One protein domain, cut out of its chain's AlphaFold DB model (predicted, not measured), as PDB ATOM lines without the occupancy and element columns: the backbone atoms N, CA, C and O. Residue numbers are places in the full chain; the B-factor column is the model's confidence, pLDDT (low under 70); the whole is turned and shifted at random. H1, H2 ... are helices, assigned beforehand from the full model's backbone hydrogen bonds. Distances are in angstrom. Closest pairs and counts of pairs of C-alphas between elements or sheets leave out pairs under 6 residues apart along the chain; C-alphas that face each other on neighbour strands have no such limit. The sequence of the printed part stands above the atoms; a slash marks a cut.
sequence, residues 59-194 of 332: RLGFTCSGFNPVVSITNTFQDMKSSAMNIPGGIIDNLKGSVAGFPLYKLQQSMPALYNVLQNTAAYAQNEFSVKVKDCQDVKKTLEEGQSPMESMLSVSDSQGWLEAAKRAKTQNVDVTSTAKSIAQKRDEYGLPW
ATOM      1  N   ARG A  59       2.154 -41.648  23.894       45.69
ATOM      2  CA  ARG A  59       2.313 -42.922  23.175       45.69
ATOM      3  C   ARG A  59       2.945 -44.054  23.995       45.69
ATOM      4  O   ARG A  59       2.728 -45.216  23.665       45.69
ATOM      5  N   LEU A  60       3.663 -43.763  25.084       51.69
ATOM      6  CA  LEU A  60       4.200 -44.767  26.021       51.69
ATOM      7  C   LEU A  60       3.099 -45.405  26.891       51.69
ATOM      8  O   LEU A  60       3.337 -46.377  27.617       51.69
ATOM      9  N   GLY A  61       1.864 -44.902  26.787       56.84
ATOM     10  CA  GLY A  61       0.679 -45.526  27.353       56.84
ATOM     11  C   GLY A  61       0.643 -45.479  28.876       56.84
ATOM     12  O   GLY A  61       0.211 -46.445  29.495       56.84
ATOM     13  N   PHE A  62       1.110 -44.412  29.515       69.56
ATOM     14  CA  PHE A  62       0.936 -44.260  30.958       69.56
ATOM     15  C   PHE A  62      -0.562 -44.168  31.316       69.56
ATOM     16  O   PHE A  62      -1.262 -43.225  30.933       69.56
ATOM     17  N   THR A  63      -1.070 -45.188  32.020       74.69
ATOM     18  CA  THR A  63      -2.478 -45.302  32.430       74.69
ATOM     19  C   THR A  63      -2.584 -45.593  33.924       74.69
ATOM     20  O   THR A  63      -2.196 -46.669  34.375       74.69
ATOM     21  N   CYS A  64      -3.196 -44.684  34.681       81.38
ATOM     22  CA  CYS A  64      -3.496 -44.884  36.103       81.38
ATOM     23  C   CYS A  64      -4.733 -45.768  36.352       81.38
ATOM     24  O   CYS A  64      -5.094 -46.012  37.494       81.38
ATOM     25  N   SER A  65      -5.403 -46.257  35.302       81.56
ATOM     26  CA  SER A  65      -6.579 -47.135  35.410       81.56
ATOM     27  C   SER A  65      -6.240 -48.615  35.630       81.56
ATOM     28  O   SER A  65      -7.146 -49.410  35.846       81.56
ATOM     29  N   GLY A  66      -4.960 -49.001  35.566       81.44
ATOM     30  CA  GLY A  66      -4.538 -50.401  35.701       81.44
ATOM     31  C   GLY A  66      -4.524 -50.938  37.137       81.44
ATOM     32  O   GLY A  66      -4.349 -52.135  37.332       81.44
ATOM     33  N   PHE A  67      -4.671 -50.086  38.158       85.69
ATOM     34  CA  PHE A  67      -4.625 -50.533  39.553       85.69
ATOM     35  C   PHE A  67      -5.839 -51.389  39.911       85.69
ATOM     36  O   PHE A  67      -6.968 -51.070  39.540       85.69
ATOM     37  N   ASN A  68      -5.619 -52.464  40.672       81.88
ATOM     38  CA  ASN A  68      -6.688 -53.390  41.024       81.88
ATOM     39  C   ASN A  68      -7.443 -52.882  42.272       81.88
ATOM     40  O   ASN A  68      -6.870 -52.887  43.371       81.88
ATOM     41  N   PRO A  69      -8.725 -52.483  42.152       80.69
ATOM     42  CA  PRO A  69      -9.495 -51.971  43.283       80.69
ATOM     43  C   PRO A  69      -9.738 -53.043  44.345       80.69
ATOM     44  O   PRO A  69      -9.694 -52.736  45.529       80.69
ATOM     45  N   VAL A  70      -9.924 -54.309  43.954       81.94
ATOM     46  CA  VAL A  70     -10.175 -55.414  44.893       81.94
ATOM     47  C   VAL A  70      -8.966 -55.634  45.794       81.94
ATOM     48  O   VAL A  70      -9.117 -55.680  47.013       81.94
ATOM     49  N   VAL A  71      -7.762 -55.721  45.221       82.94
ATOM     50  CA  VAL A  71      -6.533 -55.904  46.013       82.94
ATOM     51  C   VAL A  71      -6.269 -54.678  46.886       82.94
ATOM     52  O   VAL A  71      -5.962 -54.828  48.067       82.94
ATOM     53  N   SER A  72      -6.470 -53.476  46.340       80.94
ATOM     54  CA  SER A  72      -6.225 -52.232  47.073       80.94
ATOM     55  C   SER A  72      -7.159 -52.054  48.263       80.94
ATOM     56  O   SER A  72      -6.708 -51.817  49.381       80.94
ATOM     57  N   ILE A  73      -8.460 -52.247  48.049       81.12
ATOM     58  CA  ILE A  73      -9.470 -52.187  49.108       81.12
ATOM     59  C   ILE A  73      -9.169 -53.263  50.159       81.12
ATOM     60  O   ILE A  73      -9.112 -52.959  51.346       81.12
ATOM     61  N   THR A  74      -8.879 -54.500  49.742       78.19
ATOM     62  CA  THR A  74      -8.549 -55.608  50.660       78.19
ATOM     63  C   THR A  74      -7.327 -55.309  51.532       78.19
ATOM     64  O   THR A  74      -7.291 -55.703  52.701       78.19
ATOM     65  N   ASN A  75      -6.329 -54.606  51.001       78.38
ATOM     66  CA  ASN A  75      -5.158 -54.188  51.769       78.38
ATOM     67  C   ASN A  75      -5.462 -53.006  52.698       78.38
ATOM     68  O   ASN A  75      -5.060 -53.052  53.858       78.38
ATOM     69  N   THR A  76      -6.277 -52.032  52.279       78.94
ATOM     70  CA  THR A  76      -6.766 -50.966  53.175       78.94
ATOM     71  C   THR A  76      -7.503 -51.540  54.389       78.94
ATOM     72  O   THR A  76      -7.268 -51.119  55.521       78.94
ATOM     73  N   PHE A  77      -8.347 -52.557  54.187       75.31
ATOM     74  CA  PHE A  77      -9.014 -53.256  55.290       75.31
ATOM     75  C   PHE A  77      -8.016 -53.959  56.232       75.31
ATOM     76  O   PHE A  77      -8.202 -53.936  57.451       75.31
ATOM     77  N   GLN A  78      -6.945 -54.561  55.699       74.06
ATOM     78  CA  GLN A  78      -5.883 -55.177  56.510       74.06
ATOM     79  C   GLN A  78      -5.108 -54.141  57.334       74.06
ATOM     80  O   GLN A  78      -4.858 -54.375  58.515       74.06
ATOM     81  N   ASP A  79      -4.805 -52.983  56.752       74.06
ATOM     82  CA  ASP A  79      -4.117 -51.888  57.441       74.06
ATOM     83  C   ASP A  79      -4.974 -51.272  58.563       74.06
ATOM     84  O   ASP A  79      -4.464 -50.876  59.618       74.06
ATOM     85  N   MET A  80      -6.297 -51.222  58.376       71.25
ATOM     86  CA  MET A  80      -7.231 -50.753  59.407       71.25
ATOM     87  C   MET A  80      -7.369 -51.744  60.567       71.25
ATOM     88  O   MET A  80      -7.477 -51.311  61.717       71.25
ATOM     89  N   LYS A  81      -7.279 -53.054  60.291       67.50
ATOM     90  CA  LYS A  81      -7.213 -54.098  61.329       67.50
ATOM     91  C   LYS A  81      -5.988 -53.926  62.230       67.50
ATOM     92  O   LYS A  81      -6.097 -54.151  63.431       67.50
ATOM     93  N   SER A  82      -4.837 -53.529  61.683       61.16
ATOM     94  CA  SER A  82      -3.619 -53.325  62.479       61.16
ATOM     95  C   SER A  82      -3.577 -52.006  63.256       61.16
ATOM     96  O   SER A  82      -2.794 -51.906  64.195       61.16
ATOM     97  N   SER A  83      -4.378 -50.995  62.886       57.19
ATOM     98  CA  SER A  83      -4.118 -49.611  63.324       57.19
ATOM     99  C   SER A  83      -4.928 -49.105  64.524       57.19
ATOM    100  O   SER A  83      -4.425 -48.220  65.202       57.19
ATOM    101  N   ALA A  84      -6.137 -49.611  64.813       50.88
ATOM    102  CA  ALA A  84      -6.902 -49.263  66.039       50.88
ATOM    103  C   ALA A  84      -8.323 -49.855  66.081       50.88
ATOM    104  O   ALA A  84      -8.945 -49.892  67.143       50.88
ATOM    105  N   MET A  85      -8.882 -50.279  64.944       54.22
ATOM    106  CA  MET A  85     -10.227 -50.847  64.897       54.22
ATOM    107  C   MET A  85     -10.100 -52.367  64.962       54.22
ATOM    108  O   MET A  85      -9.622 -52.980  64.014       54.22
ATOM    109  N   ASN A  86     -10.500 -52.979  66.081       54.69
ATOM    110  CA  ASN A  86     -10.546 -54.434  66.288       54.69
ATOM    111  C   ASN A  86     -11.557 -55.111  65.333       54.69
ATOM    112  O   ASN A  86     -12.573 -55.654  65.764       54.69
ATOM    113  N   ILE A  87     -11.310 -55.056  64.022       58.72
ATOM    114  CA  ILE A  87     -12.103 -55.746  63.007       58.72
ATOM    115  C   ILE A  87     -11.774 -57.244  63.116       58.72
ATOM    116  O   ILE A  87     -10.609 -57.626  62.945       58.72
ATOM    117  N   PRO A  88     -12.766 -58.113  63.392       57.41
ATOM    118  CA  PRO A  88     -12.534 -59.546  63.532       57.41
ATOM    119  C   PRO A  88     -11.891 -60.142  62.274       57.41
ATOM    120  O   PRO A  88     -12.379 -59.945  61.159       57.41
ATOM    121  N   GLY A  89     -10.810 -60.911  62.449       56.94
ATOM    122  CA  GLY A  89     -10.000 -61.448  61.346       56.94
ATOM    123  C   GLY A  89     -10.788 -62.259  60.310       56.94
ATOM    124  O   GLY A  89     -10.536 -62.115  59.118       56.94
ATOM    125  N   GLY A  90     -11.818 -62.992  60.747       54.94
ATOM    126  CA  GLY A  90     -12.655 -63.816  59.870       54.94
ATOM    127  C   GLY A  90     -13.474 -63.039  58.830       54.94
ATOM    128  O   GLY A  90     -13.929 -63.632  57.858       54.94
ATOM    129  N   ILE A  91     -13.655 -61.720  58.978       55.53
ATOM    130  CA  ILE A  91     -14.335 -60.895  57.962       55.53
ATOM    131  C   ILE A  91     -13.367 -60.528  56.831       55.53
ATOM    132  O   ILE A  91     -13.748 -60.572  55.664       55.53
ATOM    133  N   ILE A  92     -12.103 -60.244  57.159       57.28
ATOM    134  CA  ILE A  92     -11.065 -59.934  56.166       57.28
ATOM    135  C   ILE A  92     -10.681 -61.182  55.365       57.28
ATOM    136  O   ILE A  92     -10.501 -61.095  54.151       57.28
ATOM    137  N   ASP A  93     -10.619 -62.347  56.011       57.12
ATOM    138  CA  ASP A  93     -10.306 -63.608  55.328       57.12
ATOM    139  C   ASP A  93     -11.435 -64.031  54.366       57.12
ATOM    140  O   ASP A  93     -11.166 -64.516  53.265       57.12
ATOM    141  N   ASN A  94     -12.695 -63.730  54.705       52.41
ATOM    142  CA  ASN A  94     -13.833 -63.896  53.796       52.41
ATOM    143  C   ASN A  94     -13.840 -62.866  52.649       52.41
ATOM    144  O   ASN A  94     -14.231 -63.209  51.536       52.41
ATOM    145  N   LEU A  95     -13.358 -61.639  52.879       49.78
ATOM    146  CA  LEU A  95     -13.163 -60.618  51.836       49.78
ATOM    147  C   LEU A  95     -12.064 -61.010  50.832       49.78
ATOM    148  O   LEU A  95     -12.234 -60.792  49.634       49.78
ATOM    149  N   LYS A  96     -10.976 -61.646  51.294       51.78
ATOM    150  CA  LYS A  96      -9.888 -62.156  50.436       51.78
ATOM    151  C   LYS A  96     -10.347 -63.250  49.469       51.78
ATOM    152  O   LYS A  96      -9.859 -63.307  48.345       51.78
ATOM    153  N   GLY A  97     -11.256 -64.122  49.909       45.00
ATOM    154  CA  GLY A  97     -11.758 -65.241  49.103       45.00
ATOM    155  C   GLY A  97     -13.056 -64.950  48.347       45.00
ATOM    156  O   GLY A  97     -13.376 -65.650  47.393       45.00
ATOM    157  N   SER A  98     -13.823 -63.943  48.772       43.25
ATOM    158  CA  SER A  98     -15.169 -63.686  48.266       43.25
ATOM    159  C   SER A  98     -15.471 -62.189  48.252       43.25
ATOM    160  O   SER A  98     -16.010 -61.640  49.209       43.25
ATOM    161  N   VAL A  99     -15.287 -61.545  47.098       41.47
ATOM    162  CA  VAL A  99     -15.914 -60.237  46.808       41.47
ATOM    163  C   VAL A  99     -17.460 -60.313  46.899       41.47
ATOM    164  O   VAL A  99     -18.135 -59.292  46.898       41.47
ATOM    165  N   ALA A 100     -18.043 -61.511  47.054       45.06
ATOM    166  CA  ALA A 100     -19.486 -61.761  47.045       45.06
ATOM    167  C   ALA A 100     -20.056 -62.483  48.292       45.06
ATOM    168  O   ALA A 100     -21.208 -62.908  48.271       45.06
ATOM    169  N   GLY A 101     -19.285 -62.693  49.362       51.41
ATOM    170  CA  GLY A 101     -19.581 -63.819  50.262       51.41
ATOM    171  C   GLY A 101     -20.528 -63.585  51.437       51.41
ATOM    172  O   GLY A 101     -21.349 -64.452  51.727       51.41
ATOM    173  N   PHE A 102     -20.406 -62.472  52.166       56.56
ATOM    174  CA  PHE A 102     -21.220 -62.280  53.367       56.56
ATOM    175  C   PHE A 102     -22.441 -61.432  53.021       56.56
ATOM    176  O   PHE A 102     -22.270 -60.256  52.693       56.56
ATOM    177  N   PRO A 103     -23.672 -61.973  53.088       58.78
ATOM    178  CA  PRO A 103     -24.848 -61.169  52.833       58.78
ATOM    179  C   PRO A 103     -24.925 -60.102  53.921       58.78
ATOM    180  O   PRO A 103     -25.277 -60.388  55.066       58.78
ATOM    181  N   LEU A 104     -24.553 -58.872  53.564       65.75
ATOM    182  CA  LEU A 104     -24.493 -57.723  54.465       65.75
ATOM    183  C   LEU A 104     -25.820 -57.528  55.224       65.75
ATOM    184  O   LEU A 104     -25.811 -57.116  56.380       65.75
ATOM    185  N   TYR A 105     -26.942 -57.953  54.632       66.75
ATOM    186  CA  TYR A 105     -28.260 -57.963  55.269       66.75
ATOM    187  C   TYR A 105     -28.352 -58.883  56.504       66.75
ATOM    188  O   TYR A 105     -29.035 -58.541  57.467       66.75
ATOM    189  N   LYS A 106     -27.663 -60.037  56.529       63.19
ATOM    190  CA  LYS A 106     -27.645 -60.924  57.708       63.19
ATOM    191  C   LYS A 106     -26.841 -60.300  58.844       63.19
ATOM    192  O   LYS A 106     -27.264 -60.371  59.992       63.19
ATOM    193  N   LEU A 107     -25.732 -59.636  58.513       65.06
ATOM    194  CA  LEU A 107     -24.928 -58.860  59.463       65.06
ATOM    195  C   LEU A 107     -25.711 -57.681  60.040       65.06
ATOM    196  O   LEU A 107     -25.624 -57.427  61.235       65.06
ATOM    197  N   GLN A 108     -26.504 -56.999  59.212       67.00
ATOM    198  CA  GLN A 108     -27.378 -55.913  59.651       67.00
ATOM    199  C   GLN A 108     -28.396 -56.387  60.696       67.00
ATOM    200  O   GLN A 108     -28.648 -55.679  61.669       67.00
ATOM    201  N   GLN A 109     -28.947 -57.593  60.519       75.12
ATOM    202  CA  GLN A 109     -29.907 -58.189  61.451       75.12
ATOM    203  C   GLN A 109     -29.249 -58.693  62.741       75.12
ATOM    204  O   GLN A 109     -29.827 -58.544  63.814       75.12
ATOM    205  N   SER A 110     -28.052 -59.279  62.658       74.88
ATOM    206  CA  SER A 110     -27.375 -59.848  63.829       74.88
ATOM    207  C   SER A 110     -26.556 -58.827  64.627       74.88
ATOM    208  O   SER A 110     -26.439 -58.955  65.841       74.88
ATOM    209  N   MET A 111     -25.933 -57.849  63.958       75.00
ATOM    210  CA  MET A 111     -24.971 -56.900  64.538       75.00
ATOM    211  C   MET A 111     -24.985 -55.549  63.784       75.00
ATOM    212  O   MET A 111     -24.068 -55.255  63.008       75.00
ATOM    213  N   PRO A 112     -25.980 -54.674  64.023       76.31
ATOM    214  CA  PRO A 112     -26.121 -53.404  63.302       76.31
ATOM    215  C   PRO A 112     -24.935 -52.444  63.505       76.31
ATOM    216  O   PRO A 112     -24.553 -51.726  62.582       76.31
ATOM    217  N   ALA A 113     -24.296 -52.464  64.680       73.75
ATOM    218  CA  ALA A 113     -23.099 -51.661  64.943       73.75
ATOM    219  C   ALA A 113     -21.919 -52.066  64.040       73.75
ATOM    220  O   ALA A 113     -21.259 -51.210  63.455       73.75
ATOM    221  N   LEU A 114     -21.687 -53.372  63.870       70.56
ATOM    222  CA  LEU A 114     -20.637 -53.895  62.996       70.56
ATOM    223  C   LEU A 114     -20.956 -53.634  61.520       70.56
ATOM    224  O   LEU A 114     -20.058 -53.288  60.760       70.56
ATOM    225  N   TYR A 115     -22.225 -53.740  61.122       71.81
ATOM    226  CA  TYR A 115     -22.669 -53.370  59.778       71.81
ATOM    227  C   TYR A 115     -22.334 -51.906  59.448       71.81
ATOM    228  O   TYR A 115     -21.720 -51.644  58.416       71.81
ATOM    229  N   ASN A 116     -22.647 -50.966  60.348       73.69
ATOM    230  CA  ASN A 116     -22.324 -49.548  60.157       73.69
ATOM    231  C   ASN A 116     -20.810 -49.312  60.067       73.69
ATOM    232  O   ASN A 116     -20.352 -48.556  59.212       73.69
ATOM    233  N   VAL A 117     -20.015 -49.987  60.907       77.31
ATOM    234  CA  VAL A 117     -18.547 -49.926  60.830       77.31
ATOM    235  C   VAL A 117     -18.054 -50.451  59.484       77.31
ATOM    236  O   VAL A 117     -17.257 -49.776  58.839       77.31
ATOM    237  N   LEU A 118     -18.543 -51.599  59.012       74.12
ATOM    238  CA  LEU A 118     -18.142 -52.175  57.724       74.12
ATOM    239  C   LEU A 118     -18.555 -51.299  56.541       74.12
ATOM    240  O   LEU A 118     -17.763 -51.128  55.618       74.12
ATOM    241  N   GLN A 119     -19.749 -50.706  56.578       77.19
ATOM    242  CA  GLN A 119     -20.226 -49.807  55.530       77.19
ATOM    243  C   GLN A 119     -19.389 -48.522  55.466       77.19
ATOM    244  O   GLN A 119     -18.934 -48.140  54.388       77.19
ATOM    245  N   ASN A 120     -19.099 -47.910  56.619       78.12
ATOM    246  CA  ASN A 120     -18.223 -46.739  56.704       78.12
ATOM    247  C   ASN A 120     -16.778 -47.072  56.297       78.12
ATOM    248  O   ASN A 120     -16.130 -46.284  55.614       78.12
ATOM    249  N   THR A 121     -16.289 -48.259  56.661       76.38
ATOM    250  CA  THR A 121     -14.942 -48.734  56.305       76.38
ATOM    251  C   THR A 121     -14.824 -49.008  54.807       76.38
ATOM    252  O   THR A 121     -13.833 -48.632  54.190       76.38
ATOM    253  N   ALA A 122     -15.845 -49.610  54.191       78.38
ATOM    254  CA  ALA A 122     -15.885 -49.833  52.749       78.38
ATOM    255  C   ALA A 122     -15.926 -48.510  51.974       78.38
ATOM    256  O   ALA A 122     -15.186 -48.344  51.005       78.38
ATOM    257  N   ALA A 123     -16.736 -47.548  52.432       80.94
ATOM    258  CA  ALA A 123     -16.778 -46.206  51.857       80.94
ATOM    259  C   ALA A 123     -15.424 -45.488  51.988       80.94
ATOM    260  O   ALA A 123     -14.939 -44.906  51.017       80.94
ATOM    261  N   TYR A 124     -14.780 -45.590  53.155       80.38
ATOM    262  CA  TYR A 124     -13.429 -45.076  53.368       80.38
ATOM    263  C   TYR A 124     -12.417 -45.726  52.415       80.38
ATOM    264  O   TYR A 124     -11.676 -45.011  51.749       80.38
ATOM    265  N   ALA A 125     -12.420 -47.054  52.280       80.19
ATOM    266  CA  ALA A 125     -11.484 -47.765  51.412       80.19
ATOM    267  C   ALA A 125     -11.680 -47.434  49.922       80.19
ATOM    268  O   ALA A 125     -10.700 -47.302  49.188       80.19
ATOM    269  N   GLN A 126     -12.927 -47.249  49.478       82.00
ATOM    270  CA  GLN A 126     -13.237 -46.791  48.121       82.00
ATOM    271  C   GLN A 126     -12.741 -45.357  47.886       82.00
ATOM    272  O   GLN A 126     -12.174 -45.064  46.832       82.00
ATOM    273  N   ASN A 127     -12.946 -44.467  48.862       86.06
ATOM    274  CA  ASN A 127     -12.459 -43.094  48.788       86.06
ATOM    275  C   ASN A 127     -10.928 -43.052  48.764       86.06
ATOM    276  O   ASN A 127     -10.355 -42.386  47.910       86.06
ATOM    277  N   GLU A 128     -10.271 -43.821  49.633       83.19
ATOM    278  CA  GLU A 128      -8.814 -43.945  49.676       83.19
ATOM    279  C   GLU A 128      -8.268 -44.436  48.330       83.19
ATOM    280  O   GLU A 128      -7.371 -43.813  47.767       83.19
ATOM    281  N   PHE A 129      -8.854 -45.488  47.748       86.19
ATOM    282  CA  PHE A 129      -8.488 -45.956  46.409       86.19
ATOM    283  C   PHE A 129      -8.620 -44.844  45.356       86.19
ATOM    284  O   PHE A 129      -7.689 -44.612  44.587       86.19
ATOM    285  N   SER A 130      -9.751 -44.129  45.345       86.44
ATOM    286  CA  SER A 130     -10.002 -43.023  44.411       86.44
ATOM    287  C   SER A 130      -8.973 -41.897  44.557       86.44
ATOM    288  O   SER A 130      -8.420 -41.433  43.561       86.44
ATOM    289  N   VAL A 131      -8.656 -41.505  45.795       87.88
ATOM    290  CA  VAL A 131      -7.639 -40.489  46.102       87.88
ATOM    291  C   VAL A 131      -6.266 -40.929  45.595       87.88
ATOM    292  O   VAL A 131      -5.598 -40.163  44.911       87.88
ATOM    293  N   LYS A 132      -5.854 -42.178  45.835       85.62
ATOM    294  CA  LYS A 132      -4.545 -42.671  45.369       85.62
ATOM    295  C   LYS A 132      -4.456 -42.832  43.853       85.62
ATOM    296  O   LYS A 132      -3.399 -42.598  43.274       85.62
ATOM    297  N   VAL A 133      -5.552 -43.188  43.184       87.56
ATOM    298  CA  VAL A 133      -5.608 -43.148  41.713       87.56
ATOM    299  C   VAL A 133      -5.498 -41.706  41.215       87.56
ATOM    300  O   VAL A 133      -4.814 -41.464  40.219       87.56
ATOM    301  N   LYS A 134      -6.116 -40.747  41.914       85.50
ATOM    302  CA  LYS A 134      -5.996 -39.323  41.598       85.50
ATOM    303  C   LYS A 134      -4.564 -38.807  41.775       85.50
ATOM    304  O   LYS A 134      -4.109 -38.093  40.889       85.50
ATOM    305  N   ASP A 135      -3.826 -39.241  42.796       83.38
ATOM    306  CA  ASP A 135      -2.398 -38.903  42.950       83.38
ATOM    307  C   ASP A 135      -1.592 -39.293  41.688       83.38
ATOM    308  O   ASP A 135      -0.827 -38.492  41.151       83.38
ATOM    309  N   CYS A 136      -1.829 -40.491  41.136       84.06
ATOM    310  CA  CYS A 136      -1.226 -40.919  39.867       84.06
ATOM    311  C   CYS A 136      -1.665 -40.044  38.674       84.06
ATOM    312  O   CYS A 136      -0.859 -39.736  37.792       84.06
ATOM    313  N   GLN A 137      -2.941 -39.650  38.617       84.00
ATOM    314  CA  GLN A 137      -3.468 -38.791  37.547       84.00
ATOM    315  C   GLN A 137      -2.909 -37.367  37.612       84.00
ATOM    316  O   GLN A 137      -2.636 -36.774  36.571       84.00
ATOM    317  N   ASP A 138      -2.709 -36.832  38.811       80.69
ATOM    318  CA  ASP A 138      -2.122 -35.511  39.005       80.69
ATOM    319  C   ASP A 138      -0.646 -35.532  38.576       80.69
ATOM    320  O   ASP A 138      -0.219 -34.663  37.818       80.69
ATOM    321  N   VAL A 139       0.092 -36.602  38.903       78.00
ATOM    322  CA  VAL A 139       1.444 -36.844  38.369       78.00
ATOM    323  C   VAL A 139       1.452 -36.912  36.840       78.00
ATOM    324  O   VAL A 139       2.304 -36.292  36.203       78.00
ATOM    325  N   LYS A 140       0.500 -37.635  36.234       76.12
ATOM    326  CA  LYS A 140       0.357 -37.692  34.770       76.12
ATOM    327  C   LYS A 140       0.239 -36.296  34.173       76.12
ATOM    328  O   LYS A 140       0.955 -35.977  33.230       76.12
ATOM    329  N   LYS A 141      -0.653 -35.489  34.739       76.75
ATOM    330  CA  LYS A 141      -0.928 -34.137  34.269       76.75
ATOM    331  C   LYS A 141       0.314 -33.250  34.369       76.75
ATOM    332  O   LYS A 141       0.658 -32.597  33.392       76.75
ATOM    333  N   THR A 142       1.032 -33.284  35.493       71.81
ATOM    334  CA  THR A 142       2.276 -32.513  35.667       71.81
ATOM    335  C   THR A 142       3.346 -32.892  34.637       71.81
ATOM    336  O   THR A 142       4.045 -32.014  34.130       71.81
ATOM    337  N   LEU A 143       3.456 -34.180  34.291       70.75
ATOM    338  CA  LEU A 143       4.397 -34.662  33.273       70.75
ATOM    339  C   LEU A 143       3.976 -34.275  31.845       70.75
ATOM    340  O   LEU A 143       4.835 -33.969  31.022       70.75
ATOM    341  N   GLU A 144       2.674 -34.270  31.544       69.88
ATOM    342  CA  GLU A 144       2.132 -33.834  30.246       69.88
ATOM    343  C   GLU A 144       2.247 -32.314  30.045       69.88
ATOM    344  O   GLU A 144       2.508 -31.856  28.934       69.88
ATOM    345  N   GLU A 145       2.093 -31.531  31.115       68.75
ATOM    346  CA  GLU A 145       2.202 -30.066  31.092       68.75
ATOM    347  C   GLU A 145       3.656 -29.566  31.041       68.75
ATOM    348  O   GLU A 145       3.885 -28.370  30.857       68.75
ATOM    349  N   GLY A 146       4.646 -30.459  31.165       58.06
ATOM    350  CA  GLY A 146       6.062 -30.125  30.995       58.06
ATOM    351  C   GLY A 146       6.606 -29.148  32.042       58.06
ATOM    352  O   GLY A 146       7.525 -28.384  31.742       58.06
ATOM    353  N   GLN A 147       6.041 -29.140  33.255       56.56
ATOM    354  CA  GLN A 147       6.513 -28.263  34.329       56.56
ATOM    355  C   GLN A 147       7.982 -28.553  34.673       56.56
ATOM    356  O   GLN A 147       8.417 -29.704  34.736       56.56
ATOM    357  N   SER A 148       8.757 -27.483  34.886       51.50
ATOM    358  CA  SER A 148      10.192 -27.561  35.168       51.50
ATOM    359  C   SER A 148      10.462 -28.385  36.439       51.50
ATOM    360  O   SER A 148       9.933 -28.046  37.500       51.50
ATOM    361  N   PRO A 149      11.342 -29.405  36.399       50.81
ATOM    362  CA  PRO A 149      11.661 -30.256  37.555       50.81
ATOM    363  C   PRO A 149      12.298 -29.531  38.745       50.81
ATOM    364  O   PRO A 149      12.495 -30.135  39.797       50.81
ATOM    365  N   MET A 150      12.659 -28.256  38.576       45.22
ATOM    366  CA  MET A 150      13.334 -27.446  39.587       45.22
ATOM    367  C   MET A 150      12.422 -27.016  40.738       45.22
ATOM    368  O   MET A 150      12.889 -26.970  41.873       45.22
ATOM    369  N   GLU A 151      11.140 -26.730  40.491       45.97
ATOM    370  CA  GLU A 151      10.242 -26.212  41.541       45.97
ATOM    371  C   GLU A 151       9.775 -27.302  42.515       45.97
ATOM    372  O   GLU A 151       9.333 -27.009  43.624       45.97
ATOM    373  N   SER A 152       9.928 -28.575  42.140       53.47
ATOM    374  CA  SER A 152       9.581 -29.704  42.995       53.47
ATOM    375  C   SER A 152      10.295 -30.979  42.536       53.47
ATOM    376  O   SER A 152       9.697 -31.959  42.090       53.47
ATOM    377  N   MET A 153      11.619 -30.992  42.670       51.25
ATOM    378  CA  MET A 153      12.430 -32.187  42.415       51.25
ATOM    379  C   MET A 153      11.922 -33.415  43.197       51.25
ATOM    380  O   MET A 153      12.006 -34.538  42.708       51.25
ATOM    381  N   LEU A 154      11.330 -33.201  44.377       54.03
ATOM    382  CA  LEU A 154      10.674 -34.252  45.155       54.03
ATOM    383  C   LEU A 154       9.405 -34.792  44.470       54.03
ATOM    384  O   LEU A 154       9.223 -36.007  44.446       54.03
ATOM    385  N   SER A 155       8.560 -33.951  43.854       58.81
ATOM    386  CA  SER A 155       7.396 -34.460  43.102       58.81
ATOM    387  C   SER A 155       7.795 -35.146  41.800       58.81
ATOM    388  O   SER A 155       7.110 -36.075  41.380       58.81
ATOM    389  N   VAL A 156       8.899 -34.736  41.166       62.25
ATOM    390  CA  VAL A 156       9.401 -35.428  39.968       62.25
ATOM    391  C   VAL A 156      10.085 -36.752  40.336       62.25
ATOM    392  O   VAL A 156       9.926 -37.731  39.611       62.25
ATOM    393  N   SER A 157      10.741 -36.849  41.494       63.56
ATOM    394  CA  SER A 157      11.239 -38.131  42.022       63.56
ATOM    395  C   SER A 157      10.086 -39.107  42.294       63.56
ATOM    396  O   SER A 157      10.081 -40.232  41.787       63.56
ATOM    397  N   ASP A 158       9.033 -38.646  42.979       71.88
ATOM    398  CA  ASP A 158       7.808 -39.430  43.198       71.88
ATOM    399  C   ASP A 158       7.148 -39.845  41.872       71.88
ATOM    400  O   ASP A 158       6.586 -40.941  41.766       71.88
ATOM    401  N   SER A 159       7.244 -38.998  40.841       72.75
ATOM    402  CA  SER A 159       6.647 -39.268  39.532       72.75
ATOM    403  C   SER A 159       7.212 -40.524  38.867       72.75
ATOM    404  O   SER A 159       6.463 -41.276  38.242       72.75
ATOM    405  N   GLN A 160       8.502 -40.817  39.067       74.88
ATOM    406  CA  GLN A 160       9.134 -42.037  38.558       74.88
ATOM    407  C   GLN A 160       8.580 -43.288  39.242       74.88
ATOM    408  O   GLN A 160       8.253 -44.267  38.567       74.88
ATOM    409  N   GLY A 161       8.372 -43.238  40.560       79.00
ATOM    410  CA  GLY A 161       7.723 -44.327  41.289       79.00
ATOM    411  C   GLY A 161       6.307 -44.611  40.781       79.00
ATOM    412  O   GLY A 161       5.928 -45.772  40.588       79.00
ATOM    413  N   TRP A 162       5.543 -43.558  40.482       82.06
ATOM    414  CA  TRP A 162       4.208 -43.684  39.891       82.06
ATOM    415  C   TRP A 162       4.240 -44.227  38.458       82.06
ATOM    416  O   TRP A 162       3.409 -45.073  38.114       82.06
ATOM    417  N   LEU A 163       5.213 -43.814  37.641       78.75
ATOM    418  CA  LEU A 163       5.425 -44.329  36.284       78.75
ATOM    419  C   LEU A 163       5.697 -45.833  36.275       78.75
ATOM    420  O   LEU A 163       5.041 -46.588  35.546       78.75
ATOM    421  N   GLU A 164       6.621 -46.288  37.119       79.56
ATOM    422  CA  GLU A 164       6.935 -47.708  37.269       79.56
ATOM    423  C   GLU A 164       5.731 -48.507  37.770       79.56
ATOM    424  O   GLU A 164       5.425 -49.587  37.251       79.56
ATOM    425  N   ALA A 165       5.017 -47.977  38.766       83.94
ATOM    426  CA  ALA A 165       3.851 -48.640  39.326       83.94
ATOM    427  C   ALA A 165       2.716 -48.791  38.308       83.94
ATOM    428  O   ALA A 165       2.168 -49.886  38.171       83.94
ATOM    429  N   ALA A 166       2.408 -47.743  37.542       82.31
ATOM    430  CA  ALA A 166       1.389 -47.814  36.499       82.31
ATOM    431  C   ALA A 166       1.781 -48.781  35.373       82.31
ATOM    432  O   ALA A 166       0.929 -49.502  34.851       82.31
ATOM    433  N   LYS A 167       3.072 -48.855  35.014       82.25
ATOM    434  CA  LYS A 167       3.565 -49.840  34.039       82.25
ATOM    435  C   LYS A 167       3.347 -51.272  34.533       82.25
ATOM    436  O   LYS A 167       2.877 -52.109  33.762       82.25
ATOM    437  N   ARG A 168       3.633 -51.552  35.810       83.06
ATOM    438  CA  ARG A 168       3.372 -52.871  36.419       83.06
ATOM    439  C   ARG A 168       1.880 -53.186  36.484       83.06
ATOM    440  O   ARG A 168       1.490 -54.301  36.143       83.06
ATOM    441  N   ALA A 169       1.052 -52.200  36.824       83.62
ATOM    442  CA  ALA A 169      -0.397 -52.352  36.951       83.62
ATOM    443  C   ALA A 169      -1.086 -52.815  35.651       83.62
ATOM    444  O   ALA A 169      -2.145 -53.426  35.694       83.62
ATOM    445  N   LYS A 170      -0.462 -52.620  34.480       81.12
ATOM    446  CA  LYS A 170      -0.963 -53.176  33.208       81.12
ATOM    447  C   LYS A 170      -0.898 -54.700  33.104       81.12
ATOM    448  O   LYS A 170      -1.597 -55.279  32.283       81.12
ATOM    449  N   THR A 171       0.001 -55.335  33.849       81.50
ATOM    450  CA  THR A 171       0.322 -56.769  33.698       81.50
ATOM    451  C   THR A 171       0.162 -57.554  34.995       81.50
ATOM    452  O   THR A 171       0.174 -58.781  34.976       81.50
ATOM    453  N   GLN A 172       0.018 -56.863  36.125       84.25
ATOM    454  CA  GLN A 172      -0.013 -57.442  37.461       84.25
ATOM    455  C   GLN A 172      -1.117 -56.790  38.294       84.25
ATOM    456  O   GLN A 172      -1.445 -55.620  38.105       84.25
ATOM    457  N   ASN A 173      -1.638 -57.527  39.276       82.69
ATOM    458  CA  ASN A 173      -2.570 -56.990  40.266       82.69
ATOM    459  C   ASN A 173      -1.821 -56.099  41.267       82.69
ATOM    460  O   ASN A 173      -1.386 -56.562  42.321       82.69
ATOM    461  N   VAL A 174      -1.643 -54.828  40.910       84.06
ATOM    462  CA  VAL A 174      -0.952 -53.838  41.742       84.06
ATOM    463  C   VAL A 174      -1.959 -53.106  42.622       84.06
ATOM    464  O   VAL A 174      -2.958 -52.574  42.135       84.06
ATOM    465  N   ASP A 175      -1.667 -53.074  43.917       85.12
ATOM    466  CA  ASP A 175      -2.382 -52.275  44.903       85.12
ATOM    467  C   ASP A 175      -1.847 -50.840  44.921       85.12
ATOM    468  O   ASP A 175      -0.648 -50.607  45.106       85.12
ATOM    469  N   VAL A 176      -2.745 -49.877  44.730       86.00
ATOM    470  CA  VAL A 176      -2.405 -48.454  44.664       86.00
ATOM    471  C   VAL A 176      -2.051 -47.865  46.037       86.00
ATOM    472  O   VAL A 176      -1.232 -46.950  46.109       86.00
ATOM    473  N   THR A 177      -2.606 -48.385  47.137       84.19
ATOM    474  CA  THR A 177      -2.394 -47.829  48.485       84.19
ATOM    475  C   THR A 177      -1.033 -48.241  49.035       84.19
ATOM    476  O   THR A 177      -0.261 -47.382  49.471       84.19
ATOM    477  N   SER A 178      -0.668 -49.523  48.929       85.12
ATOM    478  CA  SER A 178       0.692 -49.981  49.250       85.12
ATOM    479  C   SER A 178       1.740 -49.395  48.304       85.12
ATOM    480  O   SER A 178       2.832 -49.042  48.751       85.12
ATOM    481  N   THR A 179       1.404 -49.209  47.024       86.62
ATOM    482  CA  THR A 179       2.262 -48.492  46.070       86.62
ATOM    483  C   THR A 179       2.531 -47.068  46.540       86.62
ATOM    484  O   THR A 179       3.694 -46.690  46.652       86.62
ATOM    485  N   ALA A 180       1.494 -46.295  46.873       84.94
ATOM    486  CA  ALA A 180       1.655 -44.921  47.343       84.94
ATOM    487  C   ALA A 180       2.532 -44.848  48.605       84.94
ATOM    488  O   ALA A 180       3.411 -43.991  48.699       84.94
ATOM    489  N   LYS A 181       2.352 -45.785  49.547       85.00
ATOM    490  CA  LYS A 181       3.211 -45.909  50.738       85.00
ATOM    491  C   LYS A 181       4.660 -46.226  50.370       85.00
ATOM    492  O   LYS A 181       5.568 -45.585  50.891       85.00
ATOM    493  N   SER A 182       4.883 -47.179  49.467       86.00
ATOM    494  CA  SER A 182       6.227 -47.545  49.011       86.00
ATOM    495  C   SER A 182       6.918 -46.386  48.296       86.00
ATOM    496  O   SER A 182       8.111 -46.189  48.505       86.00
ATOM    497  N   ILE A 183       6.194 -45.627  47.468       84.06
ATOM    498  CA  ILE A 183       6.738 -44.445  46.791       84.06
ATOM    499  C   ILE A 183       7.144 -43.416  47.844       84.06
ATOM    500  O   ILE A 183       8.286 -42.972  47.848       84.06
ATOM    501  N   ALA A 184       6.262 -43.137  48.811       79.69
ATOM    502  CA  ALA A 184       6.538 -42.212  49.906       79.69
ATOM    503  C   ALA A 184       7.716 -42.627  50.810       79.69
ATOM    504  O   ALA A 184       8.334 -41.766  51.432       79.69
ATOM    505  N   GLN A 185       8.046 -43.920  50.884       82.44
ATOM    506  CA  GLN A 185       9.196 -44.431  51.641       82.44
ATOM    507  C   GLN A 185      10.508 -44.419  50.852       82.44
ATOM    508  O   GLN A 185      11.568 -44.363  51.465       82.44
ATOM    509  N   LYS A 186      10.439 -44.498  49.519       79.00
ATOM    510  CA  LYS A 186      11.600 -44.608  48.619       79.00
ATOM    511  C   LYS A 186      11.819 -43.355  47.775       79.00
ATOM    512  O   LYS A 186      12.461 -43.410  46.730       79.00
ATOM    513  N   ARG A 187      11.267 -42.219  48.205       74.31
ATOM    514  CA  ARG A 187      11.339 -40.933  47.485       74.31
ATOM    515  C   ARG A 187      12.769 -40.521  47.175       74.31
ATOM    516  O   ARG A 187      13.028 -39.921  46.135       74.31
ATOM    517  N   ASP A 188      13.683 -40.866  48.075       74.06
ATOM    518  CA  ASP A 188      15.109 -40.608  47.963       74.06
ATOM    519  C   ASP A 188      15.819 -41.527  46.963       74.06
ATOM    520  O   ASP A 188      16.919 -41.215  46.515       74.06
ATOM    521  N   GLU A 189      15.218 -42.648  46.570       80.88
ATOM    522  CA  GLU A 189      15.838 -43.637  45.685       80.88
ATOM    523  C   GLU A 189      15.576 -43.364  44.197       80.88
ATOM    524  O   GLU A 189      16.429 -43.693  43.371       80.88
ATOM    525  N   TYR A 190      14.433 -42.759  43.851       77.25
ATOM    526  CA  TYR A 190      13.979 -42.636  42.458       77.25
ATOM    527  C   TYR A 190      14.801 -41.657  41.612       77.25
ATOM    528  O   TYR A 190      15.140 -41.981  40.468       77.25
ATOM    529  N   GLY A 191      15.163 -40.498  42.164       77.00
ATOM    530  CA  GLY A 191      15.916 -39.466  41.450       77.00
ATOM    531  C   GLY A 191      15.184 -38.924  40.217       77.00
ATOM    532  O   GLY A 191      13.974 -39.080  40.064       77.00
ATOM    533  N   LEU A 192      15.922 -38.267  39.326       77.06
ATOM    534  CA  LEU A 192      15.371 -37.587  38.155       77.06
ATOM    535  C   LEU A 192      15.921 -38.165  36.847       77.06
ATOM    536  O   LEU A 192      17.130 -38.398  36.753       77.06
ATOM    537  N   PRO A 193      15.091 -38.287  35.794       77.25
ATOM    538  CA  PRO A 193      15.584 -38.434  34.432       77.25
ATOM    539  C   PRO A 193      16.367 -37.176  34.051       77.25
ATOM    540  O   PRO A 193      15.799 -36.108  33.796       77.25
ATOM    541  N   TRP A 194      17.689 -37.294  34.065       82.06
ATOM    542  CA  TRP A 194      18.602 -36.190  33.809       82.06
ATOM    543  C   TRP A 194      19.189 -36.277  32.394       82.06
ATOM    544  O   TRP A 194      18.835 -37.149  31.598       82.06
TER     545      TRP A 194
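AT A GLANCE: This is residues 59 to 194 of the 332 residues of the protein "Integrating conjugative element protein" of Legionella sp. 40-6 (UniProt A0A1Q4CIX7). One long helix, H4, makes a spine along the longest axis, and shorter helices cover one side of it: H1 crosses it with H2 folded back on H1, H5 crosses it nearer its last residues, and H6 packs on H1, H4 and H5. H3 folds back on the first turns of H4, and the short H7 packs on H5. The printed part has 136 residues with seven named helices, H1 to H7, and no named strand: all helix, packed mostly crossed. It is loose, with a radius of gyration of the C-alphas of 17.8 A, and only just elongated, spanning 59 by 30 by 21 A.

IN THESE COORDINATES: H1, residues 69 to 83, begins at C-alpha 69 (-9.495, -51.971, 43.283) and is 20.9 A long. H2 is residues 89 to 97 and H3 residues 104 to 110. H4, residues 112 to 144, is 47.7 A long and ends at C-alpha 144 (2.132, -33.834, 30.246). H5, residues 153 to 169, is 24.5 A long; H6 is residues 176 to 185 and H7 residues 187 to 190.

HOW THE PARTS SIT: H4 is the hub, touching H1, H3, H5 and H6. Its residues 121 to 129 touch H1 at a steep tilt of 61 degrees, with C-alphas 73 and 125 closest at 5.4 A. H1 and H2 form a hairpin, a shallow tilt of 13 degrees, with C-alphas 74 and 96 closest at 6.7 A. H2 and H4 are apart. H5 and H6 form a hairpin, closest at C-alphas 161 and 183, 5.6 A. Each O i to N i+4 pair is within hydrogen-bond range in H1, H2, H3, H4 and H6, and 12 of 13 in H5; H7 is too short for such a pair.

THE WHOLE: The C-alphas of Gln 109 and Trp 194 are the farthest apart, 60.0 A. The printed part has no cut, and no link is long. Confidence is under 70 at residues 59 to 62, 81 to 108 and 144 to 157.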